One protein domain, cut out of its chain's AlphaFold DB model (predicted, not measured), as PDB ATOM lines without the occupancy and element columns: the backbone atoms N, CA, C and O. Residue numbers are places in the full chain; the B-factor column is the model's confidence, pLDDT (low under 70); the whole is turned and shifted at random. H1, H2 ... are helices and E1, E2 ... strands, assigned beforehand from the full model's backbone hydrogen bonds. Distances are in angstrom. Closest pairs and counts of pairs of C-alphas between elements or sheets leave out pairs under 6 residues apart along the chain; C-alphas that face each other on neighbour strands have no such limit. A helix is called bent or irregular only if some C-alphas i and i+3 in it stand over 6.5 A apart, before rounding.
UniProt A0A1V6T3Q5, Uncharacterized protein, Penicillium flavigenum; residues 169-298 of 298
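AT A GLANCE: This is residues 169 to 298 of the 298 residues of an uncharacterized protein of Penicillium flavigenum (UniProt A0A1V6T3Q5). One long helix, H4, runs along the edge strand E3 over a small, strongly twisted sheet of three strands. Two short helices, H2 and H3, sit near one end of this pair, and long loops reach outward at both ends of the longest axis; the tip at residues 253 to 260 sticks out. The printed part has 130 residues, with four named helices and three named strands in the order E1 H1 E2 H2 H3 E3 H4, and the sheet, E1 E2 E3, is antiparallel. The class is mixed, helices and strands, with under half of the residues in named elements. It is only just compact, close to loose, with a radius of gyration of the C-alphas of 16.9 A and spans of 59 by 29 by 29 A.

HOW THE PARTS SIT: Begin at E1, residues 169 to 173, an edge strand antiparallel to the inner strand E2, residues 195 to 200; N 170 and O 198 are 2.9 A apart, within hydrogen-bond range. On the other side of E2 look for E3, residues 242 to 249, also antiparallel, where N 197 and O 247 are 2.8 A apart. E3 bends by 78 degrees at residue 245. H4, residues 262 to 284, is on the sheet at a height of 9.3 A, over E3 and along it at 27 degrees on the local plane; their closest C-alphas, Pro 245 and Leu 275, are 6.6 A apart. H1, residues 181 to 186, is not on the sheet and only just apart from H4, at 8.4 A. H2, residues 203 to 209, only grazes the sheet, and only just touches H3, residues 226 to 230, with the closest C-alphas, Leu 209 and Val 226, 5.1 A apart. H3 only just touches H4, through residues 278 to 282 of H4 alone; the C-alphas of Leu 230 and Thr 278 are closest, at 7.1 A. Every O i to N i+4 pair is within hydrogen-bond range in H1, H2 and H3, and 17 of 19 are in H4.

IN THESE COORDINATES: Find C-alpha 169 at (-10.236, -25.370, -58.628); from there E1 runs 13.7 A to residue 173. E2 is 14.9 A long and E3 15.2 A. Find C-alpha 262 at (-22.012, -39.561, -36.413); H4 runs 31.7 A to C-alpha 284 at (4.357, -22.319, -40.103). H4 is irregular, with C-alphas 267 and 270 7.3 A apart, and has a kink of 39 degrees near residue 270.

THE WHOLE: The two C-alphas farthest apart, Glu 219 and Lys 255, are 59.9 A apart. The printed part has no cut. The links H2 to H3, H3 to E3 and E3 to H4 are long. Look for pLDDT under 70 in residues 213 to 223, 254 to 260 and 285 to 298.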
ATOM      1  N   PHE A 169      -9.778 -24.337 -59.540       85.56
ATOM      2  CA  PHE A 169     -10.236 -25.370 -58.628       85.56
ATOM      3  C   PHE A 169     -10.189 -26.736 -59.295       85.56
ATOM      4  O   PHE A 169     -10.457 -26.871 -60.492       85.56
ATOM      5  N   GLY A 170      -9.812 -27.732 -58.509       86.62
ATOM      6  CA  GLY A 170      -9.848 -29.135 -58.877       86.62
ATOM      7  C   GLY A 170     -10.871 -29.861 -58.015       86.62
ATOM      8  O   GLY A 170     -11.246 -29.389 -56.939       86.62
ATOM      9  N   HIS A 171     -11.329 -30.998 -58.522       87.94
ATOM     10  CA  HIS A 171     -12.354 -31.825 -57.903       87.94
ATOM     11  C   HIS A 171     -11.950 -33.288 -58.015       87.94
ATOM     12  O   HIS A 171     -11.448 -33.712 -59.061       87.94
ATOM     13  N   ARG A 172     -12.152 -34.031 -56.932       89.00
ATOM     14  CA  ARG A 172     -11.808 -35.443 -56.786       89.00
ATOM     15  C   ARG A 172     -12.949 -36.173 -56.099       89.00
ATOM     16  O   ARG A 172     -13.491 -35.656 -55.130       89.00
ATOM     17  N   GLU A 173     -13.314 -37.347 -56.599       90.06
ATOM     18  CA  GLU A 173     -14.422 -38.164 -56.083       90.06
ATOM     19  C   GLU A 173     -13.896 -39.519 -55.613       90.06
ATOM     20  O   GLU A 173     -13.068 -40.116 -56.298       90.06
ATOM     21  N   ASP A 174     -14.383 -40.000 -54.464       88.44
ATOM     22  CA  ASP A 174     -14.014 -41.300 -53.864       88.44
ATOM     23  C   ASP A 174     -12.489 -41.546 -53.771       88.44
ATOM     24  O   ASP A 174     -11.993 -42.677 -53.876       88.44
ATOM     25  N   GLU A 175     -11.722 -40.470 -53.580       90.25
ATOM     26  CA  GLU A 175     -10.265 -40.534 -53.531       90.25
ATOM     27  C   GLU A 175      -9.771 -40.912 -52.133       90.25
ATOM     28  O   GLU A 175     -10.299 -40.477 -51.105       90.25
ATOM     29  N   LEU A 176      -8.746 -41.763 -52.098       91.19
ATOM     30  CA  LEU A 176      -8.108 -42.172 -50.860       91.19
ATOM     31  C   LEU A 176      -7.244 -41.044 -50.303       91.19
ATOM     32  O   LEU A 176      -6.438 -40.473 -51.027       91.19
ATOM     33  N   ILE A 177      -7.359 -40.794 -48.997       90.81
ATOM     34  CA  ILE A 177      -6.431 -39.900 -48.303       90.81
ATOM     35  C   ILE A 177      -5.300 -40.704 -47.668       90.81
ATOM     36  O   ILE A 177      -5.528 -41.636 -46.889       90.81
ATOM     37  N   HIS A 178      -4.076 -40.302 -47.987       91.06
ATOM     38  CA  HIS A 178      -2.851 -40.782 -47.373       91.06
ATOM     39  C   HIS A 178      -2.630 -40.025 -46.061       91.06
ATOM     40  O   HIS A 178      -2.470 -38.807 -46.033       91.06
ATOM     41  N   HIS A 179      -2.692 -40.755 -44.950       90.50
ATOM     42  CA  HIS A 179      -2.447 -40.208 -43.620       90.50
ATOM     43  C   HIS A 179      -0.995 -40.417 -43.210       90.50
ATOM     44  O   HIS A 179      -0.317 -41.298 -43.735       90.50
ATOM     45  N   ASP A 180      -0.575 -39.694 -42.173       87.50
ATOM     46  CA  ASP A 180       0.671 -39.990 -41.473       87.50
ATOM     47  C   ASP A 180       0.771 -41.497 -41.120       87.50
ATOM     48  O   ASP A 180      -0.230 -42.090 -40.679       87.50
ATOM     49  N   PRO A 181       1.955 -42.129 -41.257       88.69
ATOM     50  CA  PRO A 181       2.131 -43.564 -41.032       88.69
ATOM     51  C   PRO A 181       1.657 -44.062 -39.661       88.69
ATOM     52  O   PRO A 181       1.254 -45.223 -39.534       88.69
ATOM     53  N   THR A 182       1.696 -43.225 -38.620       89.44
ATOM     54  CA  THR A 182       1.204 -43.587 -37.281       89.44
ATOM     55  C   THR A 182      -0.316 -43.722 -37.265       89.44
ATOM     56  O   THR A 182      -0.853 -44.709 -36.757       89.44
ATOM     57  N   ILE A 183      -1.018 -42.784 -37.903       89.94
ATOM     58  CA  ILE A 183      -2.477 -42.783 -38.027       89.94
ATOM     59  C   ILE A 183      -2.919 -43.914 -38.948       89.94
ATOM     60  O   ILE A 183      -3.853 -44.646 -38.617       89.94
ATOM     61  N   GLN A 184      -2.230 -44.104 -40.074       90.12
ATOM     62  CA  GLN A 184      -2.593 -45.116 -41.061       90.12
ATOM     63  C   GLN A 184      -2.520 -46.544 -40.494       90.12
ATOM     64  O   GLN A 184      -3.368 -47.371 -40.818       90.12
ATOM     65  N   LYS A 185      -1.566 -46.823 -39.592       91.31
ATOM     66  CA  LYS A 185      -1.468 -48.106 -38.867       91.31
ATOM     67  C   LYS A 185      -2.569 -48.294 -37.820       91.31
ATOM     68  O   LYS A 185      -2.962 -49.423 -37.522       91.31
ATOM     69  N   GLU A 186      -3.036 -47.209 -37.211       91.69
ATOM     70  CA  GLU A 186      -4.055 -47.260 -36.162       91.69
ATOM     71  C   GLU A 186      -5.476 -47.335 -36.726       91.69
ATOM     72  O   GLU A 186      -6.342 -47.993 -36.130       91.69
ATOM     73  N   LEU A 187      -5.728 -46.704 -37.874       90.69
ATOM     74  CA  LEU A 187      -7.030 -46.730 -38.526       90.69
ATOM     75  C   LEU A 187      -7.421 -48.158 -38.935       90.69
ATOM     76  O   LEU A 187      -6.577 -48.959 -39.328       90.69
ATOM     77  N   PRO A 188      -8.701 -48.537 -38.782       89.88
ATOM     78  CA  PRO A 188      -9.151 -49.872 -39.166       89.88
ATOM     79  C   PRO A 188      -9.154 -50.089 -40.681       89.88
ATOM     80  O   PRO A 188      -8.914 -51.199 -41.142       89.88
ATOM     81  N   SER A 189      -9.440 -49.036 -41.438       87.31
ATOM     82  CA  SER A 189      -9.530 -49.070 -42.887       87.31
ATOM     83  C   SER A 189      -9.221 -47.692 -43.458       87.31
ATOM     84  O   SER A 189      -9.273 -46.674 -42.765       87.31
ATOM     85  N   ALA A 190      -8.845 -47.696 -44.730       87.06
ATOM     86  CA  ALA A 190      -8.467 -46.512 -45.472       87.06
ATOM     87  C   ALA A 190      -9.703 -45.621 -45.708       87.06
ATOM     88  O   ALA A 190     -10.769 -46.127 -46.074       87.06
ATOM     89  N   THR A 191      -9.585 -44.310 -45.488       88.81
ATOM     90  CA  THR A 191     -10.726 -43.393 -45.614       88.81
ATOM     91  C   THR A 191     -10.782 -42.742 -46.982       88.81
ATOM     92  O   THR A 191      -9.778 -42.226 -47.470       88.81
ATOM     93  N   LYS A 192     -11.988 -42.723 -47.549       90.50
ATOM     94  CA  LYS A 192     -12.306 -42.089 -48.825       90.50
ATOM     95  C   LYS A 192     -13.494 -41.153 -48.626       90.50
ATOM     96  O   LYS A 192     -14.589 -41.650 -48.340       90.50
ATOM     97  N   PRO A 193     -13.286 -39.830 -48.658       91.25
ATOM     98  CA  PRO A 193     -14.385 -38.883 -48.708       91.25
ATOM     99  C   PRO A 193     -15.141 -38.995 -50.028       91.25
ATOM    100  O   PRO A 193     -14.581 -39.388 -51.052       91.25
ATOM    101  N   ASP A 194     -16.407 -38.601 -50.007       90.88
ATOM    102  CA  ASP A 194     -17.259 -38.640 -51.191       90.88
ATOM    103  C   ASP A 194     -16.784 -37.690 -52.293       90.88
ATOM    104  O   ASP A 194     -16.799 -38.061 -53.469       90.88
ATOM    105  N   ALA A 195     -16.352 -36.485 -51.914       90.75
ATOM    106  CA  ALA A 195     -15.647 -35.582 -52.808       90.75
ATOM    107  C   ALA A 195     -14.716 -34.622 -52.061       90.75
ATOM    108  O   ALA A 195     -14.935 -34.275 -50.899       90.75
ATOM    109  N   ILE A 196     -13.681 -34.169 -52.759       91.88
ATOM    110  CA  ILE A 196     -12.687 -33.217 -52.276       91.88
ATOM    111  C   ILE A 196     -12.510 -32.140 -53.344       91.88
ATOM    112  O   ILE A 196     -12.262 -32.443 -54.513       91.88
ATOM    113  N   CYS A 197     -12.610 -30.873 -52.944       90.81
ATOM    114  CA  CYS A 197     -12.249 -29.742 -53.785       90.81
ATOM    115  C   CYS A 197     -11.044 -29.000 -53.203       90.81
ATOM    116  O   CYS A 197     -10.916 -28.792 -51.993       90.81
ATOM    117  N   GLY A 198     -10.170 -28.571 -54.103       89.69
ATOM    118  CA  GLY A 198      -8.926 -27.879 -53.792       89.69
ATOM    119  C   GLY A 198      -8.503 -26.985 -54.943       89.69
ATOM    120  O   GLY A 198      -9.270 -26.752 -55.880       89.69
ATOM    121  N   LEU A 199      -7.283 -26.471 -54.884       87.31
ATOM    122  CA  LEU A 199      -6.680 -25.722 -55.976       87.31
ATOM    123  C   LEU A 199      -6.013 -26.678 -56.965       87.31
ATOM    124  O   LEU A 199      -5.360 -27.642 -56.583       87.31
ATOM    125  N   ARG A 200      -6.138 -26.396 -58.258       85.56
ATOM    126  CA  ARG A 200      -5.316 -27.074 -59.267       85.56
ATOM    127  C   ARG A 200      -3.900 -26.546 -59.190       85.56
ATOM    128  O   ARG A 200      -3.707 -25.338 -59.038       85.56
ATOM    129  N   GLN A 201      -2.918 -27.414 -59.394       82.00
ATOM    130  CA  GLN A 201      -1.562 -26.942 -59.630       82.00
ATOM    131  C   GLN A 201      -1.530 -26.121 -60.923       82.00
ATOM    132  O   GLN A 201      -1.906 -26.571 -62.004       82.00
ATOM    133  N   THR A 202      -1.117 -24.867 -60.793       81.56
ATOM    134  CA  THR A 202      -0.840 -23.966 -61.915       81.56
ATOM    135  C   THR A 202       0.652 -23.672 -61.924       81.56
ATOM    136  O   THR A 202       1.282 -23.801 -60.880       81.56
ATOM    137  N   ARG A 203       1.209 -23.174 -63.035       79.38
ATOM    138  CA  ARG A 203       2.628 -22.761 -63.094       79.38
ATOM    139  C   ARG A 203       3.033 -21.825 -61.953       79.38
ATOM    140  O   ARG A 203       4.137 -21.904 -61.443       79.38
ATOM    141  N   ASN A 204       2.128 -20.943 -61.529       79.38
ATOM    142  CA  ASN A 204       2.396 -20.051 -60.404       79.38
ATOM    143  C   ASN A 204       2.496 -20.813 -59.077       79.38
ATOM    144  O   ASN A 204       3.350 -20.487 -58.267       79.38
ATOM    145  N   ILE A 205       1.626 -21.801 -58.850       80.50
ATOM    146  CA  ILE A 205       1.664 -22.641 -57.643       80.50
ATOM    147  C   ILE A 205       2.880 -23.566 -57.681       80.50
ATOM    148  O   ILE A 205       3.559 -23.701 -56.679       80.50
ATOM    149  N   GLU A 206       3.189 -24.142 -58.837       83.56
ATOM    150  CA  GLU A 206       4.390 -24.949 -59.054       83.56
ATOM    151  C   GLU A 206       5.666 -24.158 -58.741       83.56
ATOM    152  O   GLU A 206       6.496 -24.622 -57.971       83.56
ATOM    153  N   ASN A 207       5.778 -22.922 -59.234       82.31
ATOM    154  CA  ASN A 207       6.902 -22.049 -58.899       82.31
ATOM    155  C   ASN A 207       6.984 -21.739 -57.397       82.31
ATOM    156  O   ASN A 207       8.083 -21.631 -56.877       82.31
ATOM    157  N   LEU A 208       5.845 -21.595 -56.707       81.81
ATOM    158  CA  LEU A 208       5.817 -21.381 -55.253       81.81
ATOM    159  C   LEU A 208       6.212 -22.640 -54.467       81.81
ATOM    160  O   LEU A 208       6.797 -22.527 -53.398       81.81
ATOM    161  N   LEU A 209       5.874 -23.827 -54.971       81.00
ATOM    162  CA  LEU A 209       6.257 -25.102 -54.357       81.00
ATOM    163  C   LEU A 209       7.753 -25.396 -54.540       81.00
ATOM    164  O   LEU A 209       8.359 -25.996 -53.658       81.00
ATOM    165  N   ASN A 210       8.334 -24.935 -55.650       84.44
ATOM    166  CA  ASN A 210       9.765 -25.009 -55.958       84.44
ATOM    167  C   ASN A 210      10.565 -23.805 -55.423       84.44
ATOM    168  O   ASN A 210      11.711 -23.611 -55.824       84.44
ATOM    169  N   ASP A 211       9.961 -22.967 -54.578       80.31
ATOM    170  CA  ASP A 211      10.653 -21.860 -53.919       80.31
ATOM    171  C   ASP A 211      11.371 -22.359 -52.655       80.31
ATOM    172  O   ASP A 211      11.003 -23.388 -52.075       80.31
ATOM    173  N   THR A 212      12.389 -21.625 -52.214       76.69
ATOM    174  CA  THR A 212      13.129 -21.933 -50.985       76.69
ATOM    175  C   THR A 212      12.273 -21.619 -49.766       76.69
ATOM    176  O   THR A 212      11.767 -20.503 -49.604       76.69
ATOM    177  N   ALA A 213      12.101 -22.598 -48.883       67.56
ATOM    178  CA  ALA A 213      11.308 -22.429 -47.685       67.56
ATOM    179  C   ALA A 213      12.043 -21.579 -46.649       67.56
ATOM    180  O   ALA A 213      13.160 -21.873 -46.234       67.56
ATOM    181  N   CYS A 214      11.373 -20.538 -46.169       60.19
ATOM    182  CA  CYS A 214      11.915 -19.645 -45.155       60.19
ATOM    183  C   CYS A 214      11.668 -20.212 -43.752       60.19
ATOM    184  O   CYS A 214      10.869 -19.672 -42.983       60.19
ATOM    185  N   ILE A 215      12.320 -21.322 -43.407       57.94
ATOM    186  CA  ILE A 215      12.262 -21.830 -42.035       57.94
ATOM    187  C   ILE A 215      13.154 -20.932 -41.169       57.94
ATOM    188  O   ILE A 215      14.312 -20.713 -41.504       57.94
ATOM    189  N   GLY A 216      12.643 -20.421 -40.045       51.56
ATOM    190  CA  GLY A 216      13.416 -19.645 -39.062       51.56
ATOM    191  C   GLY A 216      14.448 -20.487 -38.298       51.56
ATOM    192  O   GLY A 216      14.413 -20.533 -37.068       51.56
ATOM    193  N   ARG A 217      15.313 -21.210 -39.013       53.94
ATOM    194  CA  ARG A 217      16.398 -22.029 -38.468       53.94
ATOM    195  C   ARG A 217      17.729 -21.270 -38.537       53.94
ATOM    196  O   ARG A 217      17.880 -20.398 -39.390       53.94
ATOM    197  N   PRO A 218      18.668 -21.546 -37.613       48.22
ATOM    198  CA  PRO A 218      20.006 -20.960 -37.651       48.22
ATOM    199  C   PRO A 218      20.737 -21.317 -38.957       48.22
ATOM    200  O   PRO A 218      20.461 -22.354 -39.551       48.22
ATOM    201  N   GLU A 219      21.661 -20.439 -39.354       51.97
ATOM    202  CA  GLU A 219      22.322 -20.250 -40.666       51.97
ATOM    203  C   GLU A 219      23.034 -21.467 -41.318       51.97
ATOM    204  O   GLU A 219      23.713 -21.288 -42.324       51.97
ATOM    205  N   ASP A 220      22.886 -22.687 -40.793       51.53
ATOM    206  CA  ASP A 220      23.637 -23.888 -41.211       51.53
ATOM    207  C   ASP A 220      22.779 -25.005 -41.851       51.53
ATOM    208  O   ASP A 220      23.318 -26.044 -42.236       51.53
ATOM    209  N   ASP A 221      21.458 -24.828 -41.990       55.69
ATOM    210  CA  ASP A 221      20.590 -25.810 -42.665       55.69
ATOM    211  C   ASP A 221      20.452 -25.477 -44.164       55.69
ATOM    212  O   ASP A 221      20.190 -24.337 -44.539       55.69
ATOM    213  N   GLN A 222      20.630 -26.492 -45.019       59.00
ATOM    214  CA  GLN A 222      20.451 -26.410 -46.474       59.00
ATOM    215  C   GLN A 222      19.120 -25.744 -46.848       59.00
ATOM    216  O   GLN A 222      18.089 -26.046 -46.243       59.00
ATOM    217  N   ASP A 223      19.139 -24.908 -47.891       68.31
ATOM    218  CA  ASP A 223      17.936 -24.347 -48.511       68.31
ATOM    219  C   ASP A 223      17.021 -25.492 -48.980       68.31
ATOM    220  O   ASP A 223      17.226 -26.073 -50.046       68.31
ATOM    221  N   MET A 224      16.026 -25.851 -48.166       73.31
ATOM    222  CA  MET A 224      15.017 -26.848 -48.522       73.31
ATOM    223  C   MET A 224      13.913 -26.196 -49.351       73.31
ATOM    224  O   MET A 224      13.468 -25.082 -49.052       73.31
ATOM    225  N   LEU A 225      13.425 -26.900 -50.366       82.06
ATOM    226  CA  LEU A 225      12.287 -26.440 -51.154       82.06
ATOM    227  C   LEU A 225      10.983 -26.638 -50.374       82.06
ATOM    228  O   LEU A 225      10.852 -27.557 -49.561       82.06
ATOM    229  N   VAL A 226       9.981 -25.796 -50.635       80.12
ATOM    230  CA  VAL A 226       8.677 -25.884 -49.952       80.12
ATOM    231  C   VAL A 226       8.064 -27.280 -50.106       80.12
ATOM    232  O   VAL A 226       7.585 -27.844 -49.122       80.12
ATOM    233  N   HIS A 227       8.112 -27.875 -51.301       81.56
ATOM    234  CA  HIS A 227       7.557 -29.213 -51.526       81.56
ATOM    235  C   HIS A 227       8.282 -30.325 -50.746       81.56
ATOM    236  O   HIS A 227       7.649 -31.306 -50.370       81.56
ATOM    237  N   GLU A 228       9.578 -30.179 -50.454       81.31
ATOM    238  CA  GLU A 228      10.352 -31.182 -49.705       81.31
ATOM    239  C   GLU A 228       9.933 -31.236 -48.234       81.31
ATOM    240  O   GLU A 228       9.928 -32.299 -47.620       81.31
ATOM    241  N   ILE A 229       9.534 -30.094 -47.672       77.50
ATOM    242  CA  ILE A 229       9.083 -30.002 -46.279       77.50
ATOM    243  C   ILE A 229       7.639 -30.477 -46.133       77.50
ATOM    244  O   ILE A 229       7.276 -31.029 -45.094       77.50
ATOM    245  N   LEU A 230       6.808 -30.276 -47.161       78.12
ATOM    246  CA  LEU A 230       5.450 -30.824 -47.176       78.12
ATOM    247  C   LEU A 230       5.438 -32.347 -47.158       78.12
ATOM    248  O   LEU A 230       4.477 -32.930 -46.653       78.12
ATOM    249  N   GLY A 231       6.507 -32.963 -47.663       79.69
ATOM    250  CA  GLY A 231       6.608 -34.403 -47.809       79.69
ATOM    251  C   GLY A 231       5.590 -34.932 -48.812       79.69
ATOM    252  O   GLY A 231       5.190 -34.237 -49.750       79.69
ATOM    253  N   ASP A 232       5.169 -36.176 -48.601       81.56
ATOM    254  CA  ASP A 232       4.235 -36.841 -49.501       81.56
ATOM    255  C   ASP A 232       2.847 -36.173 -49.449       81.56
ATOM    256  O   ASP A 232       2.302 -35.944 -48.358       81.56
ATOM    257  N   PRO A 233       2.233 -35.871 -50.607       82.69
ATOM    258  CA  PRO A 233       0.915 -35.262 -50.642       82.69
ATOM    259  C   PRO A 233      -0.143 -36.195 -50.026       82.69
ATOM    260  O   PRO A 233      -0.083 -37.417 -50.172       82.69
ATOM    261  N   PRO A 234      -1.184 -35.640 -49.376       86.12
ATOM    262  CA  PRO A 234      -2.243 -36.443 -48.768       86.12
ATOM    263  C   PRO A 234      -3.176 -37.110 -49.795       86.12
ATOM    264  O   PRO A 234      -4.065 -37.861 -49.400       86.12
ATOM    265  N   LEU A 235      -3.021 -36.822 -51.087       88.56
ATOM    266  CA  LEU A 235      -3.826 -37.334 -52.200       88.56
ATOM    267  C   LEU A 235      -2.909 -37.981 -53.236       88.56
ATOM    268  O   LEU A 235      -1.710 -37.703 -53.242       88.56
ATOM    269  N   SER A 236      -3.467 -38.826 -54.104       84.75
ATOM    270  CA  SER A 236      -2.666 -39.468 -55.142       84.75
ATOM    271  C   SER A 236      -2.177 -38.433 -56.154       84.75
ATOM    272  O   SER A 236      -2.891 -37.499 -56.531       84.75
ATOM    273  N   GLU A 237      -0.957 -38.637 -56.641       81.12
ATOM    274  CA  GLU A 237      -0.422 -37.899 -57.786       81.12
ATOM    275  C   GLU A 237      -1.002 -38.402 -59.119       81.12
ATOM    276  O   GLU A 237      -0.781 -37.799 -60.168       81.12
ATOM    277  N   ASP A 238      -1.790 -39.483 -59.091       80.94
ATOM    278  CA  ASP A 238      -2.501 -39.980 -60.261       80.94
ATOM    279  C   ASP A 238      -3.556 -38.958 -60.731       80.94
ATOM    280  O   ASP A 238      -4.571 -38.696 -60.076       80.94
ATOM    281  N   GLY A 239      -3.338 -38.393 -61.920       79.25
ATOM    282  CA  GLY A 239      -4.226 -37.413 -62.550       79.25
ATOM    283  C   GLY A 239      -3.805 -35.959 -62.305       79.25
ATOM    284  O   GLY A 239      -2.635 -35.658 -62.117       79.25
ATOM    285  N   ASP A 240      -4.763 -35.025 -62.354       80.06
ATOM    286  CA  ASP A 240      -4.479 -33.586 -62.193       80.06
ATOM    287  C   ASP A 240      -4.166 -33.238 -60.723       80.06
ATOM    288  O   ASP A 240      -5.102 -33.295 -59.924       80.06
ATOM    289  N   PRO A 241      -2.944 -32.843 -60.334       83.81
ATOM    290  CA  PRO A 241      -2.591 -32.632 -58.928       83.81
ATOM    291  C   PRO A 241      -3.489 -31.597 -58.236       83.81
ATOM    292  O   PRO A 241      -3.759 -30.506 -58.765       83.81
ATOM    293  N   LEU A 242      -3.946 -31.954 -57.031       86.81
ATOM    294  CA  LEU A 242      -4.807 -31.126 -56.193       86.81
ATOM    295  C   LEU A 242      -4.019 -30.593 -54.995       86.81
ATOM    296  O   LEU A 242      -3.681 -31.326 -54.069       86.81
ATOM    297  N   VAL A 243      -3.762 -29.292 -55.003       84.88
ATOM    298  CA  VAL A 243      -3.017 -28.579 -53.963       84.88
ATOM    299  C   VAL A 243      -4.010 -27.847 -53.060       84.88
ATOM    300  O   VAL A 243      -5.026 -27.350 -53.537       84.88
ATOM    301  N   PHE A 244      -3.734 -27.738 -51.760       82.88
ATOM    302  CA  PHE A 244      -4.592 -27.022 -50.799       82.88
ATOM    303  C   PHE A 244      -6.080 -27.431 -50.865       82.88
ATOM    304  O   PHE A 244      -6.937 -26.616 -51.227       82.88
ATOM    305  N   PRO A 245      -6.427 -28.684 -50.535       88.31
ATOM    306  CA  PRO A 245      -7.825 -29.083 -50.435       88.31
ATOM    307  C   PRO A 245      -8.506 -28.297 -49.308       88.31
ATOM    308  O   PRO A 245      -8.012 -28.258 -48.183       88.31
ATOM    309  N   PHE A 246      -9.622 -27.638 -49.626       86.69
ATOM    310  CA  PHE A 246     -10.317 -26.703 -48.729       86.69
ATOM    311  C   PHE A 246     -11.794 -27.047 -48.523       86.69
ATOM    312  O   PHE A 246     -12.445 -26.470 -47.655       86.69
ATOM    313  N   LEU A 247     -12.344 -27.964 -49.321       90.06
ATOM    314  CA  LEU A 247     -13.717 -28.430 -49.189       90.06
ATOM    315  C   LEU A 247     -13.728 -29.952 -49.254       90.06
ATOM    316  O   LEU A 247     -13.277 -30.539 -50.233       90.06
ATOM    317  N   LEU A 248     -14.268 -30.573 -48.214       92.19
ATOM    318  CA  LEU A 248     -14.539 -32.001 -48.160       92.19
ATOM    319  C   LEU A 248     -16.048 -32.188 -48.083       92.19
ATOM    320  O   LEU A 248     -16.716 -31.554 -47.264       92.19
ATOM    321  N   LEU A 249     -16.574 -33.048 -48.942       91.19
ATOM    322  CA  LEU A 249     -17.983 -33.395 -48.988       91.19
ATOM    323  C   LEU A 249     -18.154 -34.838 -48.545       91.19
ATOM    324  O   LEU A 249     -17.399 -35.720 -48.948       91.19
ATOM    325  N   GLU A 250     -19.170 -35.045 -47.719       89.62
ATOM    326  CA  GLU A 250     -19.593 -36.352 -47.253       89.62
ATOM    327  C   GLU A 250     -21.119 -36.365 -47.199       89.62
ATOM    328  O   GLU A 250     -21.759 -35.483 -46.620       89.62
ATOM    329  N   ALA A 251     -21.698 -37.375 -47.822       84.94
ATOM    330  CA  ALA A 251     -23.120 -37.560 -47.980       84.94
ATOM    331  C   ALA A 251     -23.512 -38.892 -47.343       84.94
ATOM    332  O   ALA A 251     -22.857 -39.916 -47.515       84.94
ATOM    333  N   LYS A 252     -24.614 -38.899 -46.592       80.50
ATOM    334  CA  LYS A 252     -25.235 -40.141 -46.123       80.50
ATOM    335  C   LYS A 252     -26.745 -40.056 -46.249       80.50
ATOM    336  O   LYS A 252     -27.351 -39.007 -46.038       80.50
ATOM    337  N   SER A 253     -27.370 -41.180 -46.585       72.94
ATOM    338  CA  SER A 253     -28.827 -41.313 -46.574       72.94
ATOM    339  C   SER A 253     -29.415 -41.036 -45.184       72.94
ATOM    340  O   SER A 253     -29.129 -41.753 -44.224       72.94
ATOM    341  N   ALA A 254     -30.344 -40.079 -45.102       64.50
ATOM    342  CA  ALA A 254     -31.098 -39.765 -43.883       64.50
ATOM    343  C   ALA A 254     -31.972 -40.931 -43.370       64.50
ATOM    344  O   ALA A 254     -32.447 -40.898 -42.242       64.50
ATOM    345  N   LYS A 255     -32.201 -41.967 -44.195       60.09
ATOM    346  CA  LYS A 255     -32.969 -43.169 -43.822       60.09
ATOM    347  C   LYS A 255     -32.134 -44.229 -43.103       60.09
ATOM    348  O   LYS A 255     -32.668 -45.289 -42.782       60.09
ATOM    349  N   SER A 256     -30.829 -44.015 -42.928       55.00
ATOM    350  CA  SER A 256     -30.015 -44.966 -42.176       55.00
ATOM    351  C   SER A 256     -30.475 -44.989 -40.716       55.00
ATOM    352  O   SER A 256     -30.803 -43.945 -40.161       55.00
ATOM    353  N   ALA A 257     -30.520 -46.177 -40.103       50.28
ATOM    354  CA  ALA A 257     -30.921 -46.356 -38.702       50.28
ATOM    355  C   ALA A 257     -30.032 -45.570 -37.709       50.28
ATOM    356  O   ALA A 257     -30.400 -45.404 -36.551       50.28
ATOM    357  N   ASP A 258     -28.893 -45.062 -38.187       52.84
ATOM    358  CA  ASP A 258     -28.038 -44.084 -37.529       52.84
ATOM    359  C   ASP A 258     -28.458 -42.664 -37.951       52.84
ATOM    360  O   ASP A 258     -27.753 -42.000 -38.710       52.84
ATOM    361  N   SER A 259     -29.611 -42.174 -37.490       52.69
ATOM    362  CA  SER A 259     -30.100 -40.814 -37.803       52.69
ATOM    363  C   SER A 259     -29.214 -39.682 -37.254       52.69
ATOM    364  O   SER A 259     -29.531 -38.504 -37.409       52.69
ATOM    365  N   ASP A 260     -28.114 -40.032 -36.598       66.00
ATOM    366  CA  ASP A 260     -27.127 -39.103 -36.087       66.00
ATOM    367  C   ASP A 260     -26.081 -38.814 -37.163       66.00
ATOM    368  O   ASP A 260     -25.578 -39.721 -37.814       66.00
ATOM    369  N   TRP A 261     -25.633 -37.564 -37.274       77.50
ATOM    370  CA  TRP A 261     -24.495 -37.128 -38.107       77.50
ATOM    371  C   TRP A 261     -23.160 -37.846 -37.800       77.50
ATOM    372  O   TRP A 261     -22.112 -37.503 -38.341       77.50
ATOM    373  N   ASN A 262     -23.166 -38.830 -36.902       83.69
ATOM    374  CA  ASN A 262     -22.012 -39.561 -36.413       83.69
ATOM    375  C   ASN A 262     -21.260 -40.359 -37.499       83.69
ATOM    376  O   ASN A 262     -20.037 -40.250 -37.533       83.69
ATOM    377  N   PRO A 263     -21.905 -41.104 -38.423       84.56
ATOM    378  CA  PRO A 263     -21.186 -41.783 -39.502       84.56
ATOM    379  C   PRO A 263     -20.418 -40.801 -40.394       84.56
ATOM    380  O   PRO A 263     -19.252 -41.047 -40.692       84.56
ATOM    381  N   ILE A 264     -21.033 -39.659 -40.730       87.62
ATOM    382  CA  ILE A 264     -20.400 -38.571 -41.495       87.62
ATOM    383  C   ILE A 264     -19.188 -38.023 -40.732       87.62
ATOM    384  O   ILE A 264     -18.090 -37.938 -41.283       87.62
ATOM    385  N   LYS A 265     -19.366 -37.705 -39.440       89.06
ATOM    386  CA  LYS A 265     -18.293 -37.197 -38.569       89.06
ATOM    387  C   LYS A 265     -17.119 -38.171 -38.487       89.06
ATOM    388  O   LYS A 265     -15.978 -37.757 -38.645       89.06
ATOM    389  N   LEU A 266     -17.375 -39.459 -38.266       89.81
ATOM    390  CA  LEU A 266     -16.317 -40.468 -38.154       89.81
ATOM    391  C   LEU A 266     -15.574 -40.684 -39.475       89.81
ATOM    392  O   LEU A 266     -14.353 -40.816 -39.452       89.81
ATOM    393  N   GLN A 267     -16.287 -40.697 -40.605       89.38
ATOM    394  CA  GLN A 267     -15.675 -40.840 -41.928       89.38
ATOM    395  C   GLN A 267     -14.821 -39.619 -42.293       89.38
ATOM    396  O   GLN A 267     -13.735 -39.782 -42.838       89.38
ATOM    397  N   SER A 268     -15.264 -38.417 -41.916       91.75
ATOM    398  CA  SER A 268     -14.585 -37.159 -42.256       91.75
ATOM    399  C   SER A 268     -13.474 -36.761 -41.274       91.75
ATOM    400  O   SER A 268     -12.622 -35.954 -41.626       91.75
ATOM    401  N   ALA A 269     -13.447 -37.298 -40.048       92.81
ATOM    402  CA  ALA A 269     -12.563 -36.828 -38.973       92.81
ATOM    403  C   ALA A 269     -11.071 -36.824 -39.339       92.81
ATOM    404  O   ALA A 269     -10.400 -35.800 -39.229       92.81
ATOM    405  N   PHE A 270     -10.549 -37.975 -39.760       93.94
ATOM    406  CA  PHE A 270      -9.132 -38.127 -40.092       93.94
ATOM    407  C   PHE A 270      -8.757 -37.494 -41.432       93.94
ATOM    408  O   PHE A 270      -7.707 -36.848 -41.476       93.94
ATOM    409  N   PRO A 271      -9.597 -37.584 -42.483       93.50
ATOM    410  CA  PRO A 271      -9.491 -36.731 -43.658       93.50
ATOM    411  C   PRO A 271      -9.299 -35.254 -43.323       93.50
ATOM    412  O   PRO A 271      -8.236 -34.709 -43.599       93.50
ATOM    413  N   VAL A 272     -10.268 -34.628 -42.646       92.50
ATOM    414  CA  VAL A 272     -10.229 -33.198 -42.308       92.50
ATOM    415  C   VAL A 272      -8.978 -32.862 -41.503       92.50
ATOM    416  O   VAL A 272      -8.269 -31.929 -41.862       92.50
ATOM    417  N   ARG A 273      -8.648 -33.657 -40.476       92.00
ATOM    418  CA  ARG A 273      -7.425 -33.448 -39.690       92.00
ATOM    419  C   ARG A 273      -6.173 -33.469 -40.567       92.00
ATOM    420  O   ARG A 273      -5.308 -32.624 -40.398       92.00
ATOM    421  N   THR A 274      -6.056 -34.441 -41.466       91.50
ATOM    422  CA  THR A 274      -4.873 -34.585 -42.331       91.50
ATOM    423  C   THR A 274      -4.721 -33.366 -43.226       91.50
ATOM    424  O   THR A 274      -3.655 -32.761 -43.250       91.50
ATOM    425  N   LEU A 275      -5.812 -32.953 -43.877       90.19
ATOM    426  CA  LEU A 275      -5.814 -31.793 -44.760       90.19
ATOM    427  C   LEU A 275      -5.503 -30.488 -44.008       90.19
ATOM    428  O   LEU A 275      -4.730 -29.672 -44.505       90.19
ATOM    429  N   LEU A 276      -6.051 -30.307 -42.800       88.19
ATOM    430  CA  LEU A 276      -5.757 -29.149 -41.951       88.19
ATOM    431  C   LEU A 276      -4.303 -29.136 -41.473       88.19
ATOM    432  O   LEU A 276      -3.661 -28.096 -41.552       88.19
ATOM    433  N   CYS A 277      -3.747 -30.276 -41.050       86.81
ATOM    434  CA  CYS A 277      -2.335 -30.357 -40.673       86.81
ATOM    435  C   CYS A 277      -1.414 -29.998 -41.850       86.81
ATOM    436  O   CYS A 277      -0.432 -29.290 -41.650       86.81
ATOM    437  N   THR A 278      -1.735 -30.417 -43.081       83.50
ATOM    438  CA  THR A 278      -0.985 -29.989 -44.275       83.50
ATOM    439  C   THR A 278      -1.039 -28.467 -44.464       83.50
ATOM    440  O   THR A 278      -0.024 -27.846 -44.771       83.50
ATOM    441  N   GLN A 279      -2.201 -27.841 -44.246       81.62
ATOM    442  CA  GLN A 279      -2.343 -26.380 -44.318       81.62
ATOM    443  C   GLN A 279      -1.588 -25.655 -43.190       81.62
ATOM    444  O   GLN A 279      -0.977 -24.614 -43.429       81.62
ATOM    445  N   GLU A 280      -1.599 -26.199 -41.975       82.06
ATOM    446  CA  GLU A 280      -0.878 -25.652 -40.820       82.06
ATOM    447  C   GLU A 280       0.643 -25.729 -41.007       82.06
ATOM    448  O   GLU A 280       1.350 -24.762 -40.730       82.06
ATOM    449  N   LEU A 281       1.150 -26.835 -41.560       80.25
ATOM    450  CA  LEU A 281       2.563 -26.965 -41.924       80.25
ATOM    451  C   LEU A 281       2.980 -25.861 -42.903       80.25
ATOM    452  O   LEU A 281       3.977 -25.180 -42.665       80.25
ATOM    453  N   LEU A 282       2.189 -25.633 -43.957       76.00
ATOM    454  CA  LEU A 282       2.421 -24.555 -44.929       76.00
ATOM    455  C   LEU A 282       2.450 -23.183 -44.270       76.00
ATOM    456  O   LEU A 282       3.298 -22.354 -44.593       76.00
ATOM    457  N   LYS A 283       1.538 -22.949 -43.327       74.06
ATOM    458  CA  LYS A 283       1.482 -21.702 -42.577       74.06
ATOM    459  C   LYS A 283       2.774 -21.469 -41.797       74.06
ATOM    460  O   LYS A 283       3.418 -20.442 -42.006       74.06
ATOM    461  N   ASN A 284       3.186 -22.434 -40.977       72.56
ATOM    462  CA  ASN A 284       4.357 -22.319 -40.103       72.56
ATOM    463  C   ASN A 284       5.656 -22.051 -40.887       72.56
ATOM    464  O   ASN A 284       6.551 -21.377 -40.386       72.56
ATOM    465  N   MET A 285       5.742 -22.506 -42.141       67.56
ATOM    466  CA  MET A 285       6.870 -22.214 -43.040       67.56
ATOM    467  C   MET A 285       6.910 -20.761 -43.554       67.56
ATOM    468  O   MET A 285       7.933 -20.317 -44.065       67.56
ATOM    469  N   THR A 286       5.810 -20.010 -43.453       62.00
ATOM    470  CA  THR A 286       5.678 -18.641 -43.997       62.00
ATOM    471  C   THR A 286       5.668 -17.536 -42.933       62.00
ATOM    472  O   THR A 286       5.787 -16.349 -43.268       62.00
ATOM    473  N   GLU A 287       5.561 -17.901 -41.649       53.41
ATOM    474  CA  GLU A 287       5.448 -16.960 -40.520       53.41
ATOM    475  C   GLU A 287       6.721 -16.113 -40.291       53.41
ATOM    476  O   GLU A 287       6.640 -15.050 -39.679       53.41
ATOM    477  N   GLY A 288       7.876 -16.489 -40.865       49.22
ATOM    478  CA  GLY A 288       9.123 -15.711 -40.781       49.22
ATOM    479  C   GLY A 288       9.141 -14.397 -41.582       49.22
ATOM    480  O   GLY A 288       9.851 -13.464 -41.211       49.22
ATOM    481  N   HIS A 289       8.341 -14.272 -42.651       44.31
ATOM    482  CA  HIS A 289       8.418 -13.119 -43.568       44.31
ATOM    483  C   HIS A 289       7.115 -12.357 -43.782       44.31
ATOM    484  O   HIS A 289       7.130 -11.258 -44.345       44.31
ATOM    485  N   THR A 290       5.974 -12.886 -43.344       46.50
ATOM    486  CA  THR A 290       4.700 -12.237 -43.632       46.50
ATOM    487  C   THR A 290       3.781 -12.213 -42.423       46.50
ATOM    488  O   THR A 290       3.291 -13.243 -41.981       46.50
ATOM    489  N   LYS A 291       3.457 -11.000 -41.948       42.50
ATOM    490  CA  LYS A 291       2.261 -10.713 -41.133       42.50
ATOM    491  C   LYS A 291       0.991 -10.951 -41.970       42.50
ATOM    492  O   LYS A 291       0.225 -10.028 -42.237       42.50
ATOM    493  N   ARG A 292       0.828 -12.151 -42.525       49.34
ATOM    494  CA  ARG A 292      -0.341 -12.553 -43.303       49.34
ATOM    495  C   ARG A 292      -1.291 -13.260 -42.347       49.34
ATOM    496  O   ARG A 292      -1.148 -14.442 -42.086       49.34
ATOM    497  N   HIS A 293      -2.272 -12.511 -41.863       48.34
ATOM    498  CA  HIS A 293      -3.362 -12.995 -41.013       48.34
ATOM    499  C   HIS A 293      -4.445 -13.725 -41.828       48.34
ATOM    500  O   HIS A 293      -5.628 -13.424 -41.729       48.34
ATOM    501  N   ALA A 294      -4.043 -14.634 -42.716       48.81
ATOM    502  CA  ALA A 294      -4.961 -15.600 -43.312       48.81
ATOM    503  C   ALA A 294      -4.691 -16.935 -42.622       48.81
ATOM    504  O   ALA A 294      -4.095 -17.837 -43.209       48.81
ATOM    505  N   ASP A 295      -5.029 -16.991 -41.334       48.59
ATOM    506  CA  ASP A 295      -4.813 -18.184 -40.529       48.59
ATOM    507  C   ASP A 295      -5.666 -19.342 -41.091       48.59
ATOM    508  O   ASP A 295      -6.797 -19.129 -41.538       48.59
ATOM    509  N   PRO A 296      -5.142 -20.573 -41.165       50.34
ATOM    510  CA  PRO A 296      -5.987 -21.729 -41.402       50.34
ATOM    511  C   PRO A 296      -6.956 -21.880 -40.220       50.34
ATOM    512  O   PRO A 296      -6.595 -21.626 -39.072       50.34
ATOM    513  N   LEU A 297      -8.190 -22.298 -40.513       49.44
ATOM    514  CA  LEU A 297      -9.194 -22.644 -39.505       49.44
ATOM    515  C   LEU A 297      -8.795 -23.970 -38.836       49.44
ATOM    516  O   LEU A 297      -9.332 -25.019 -39.194       49.44
ATOM    517  N   VAL A 298      -7.808 -23.931 -37.940       39.31
ATOM    518  CA  VAL A 298      -7.347 -25.083 -37.144       39.31
ATOM    519  C   VAL A 298      -7.954 -25.025 -35.751       39.31
ATOM    520  O   VAL A 298      -7.887 -23.947 -35.119       39.31
TER     521      VAL A 298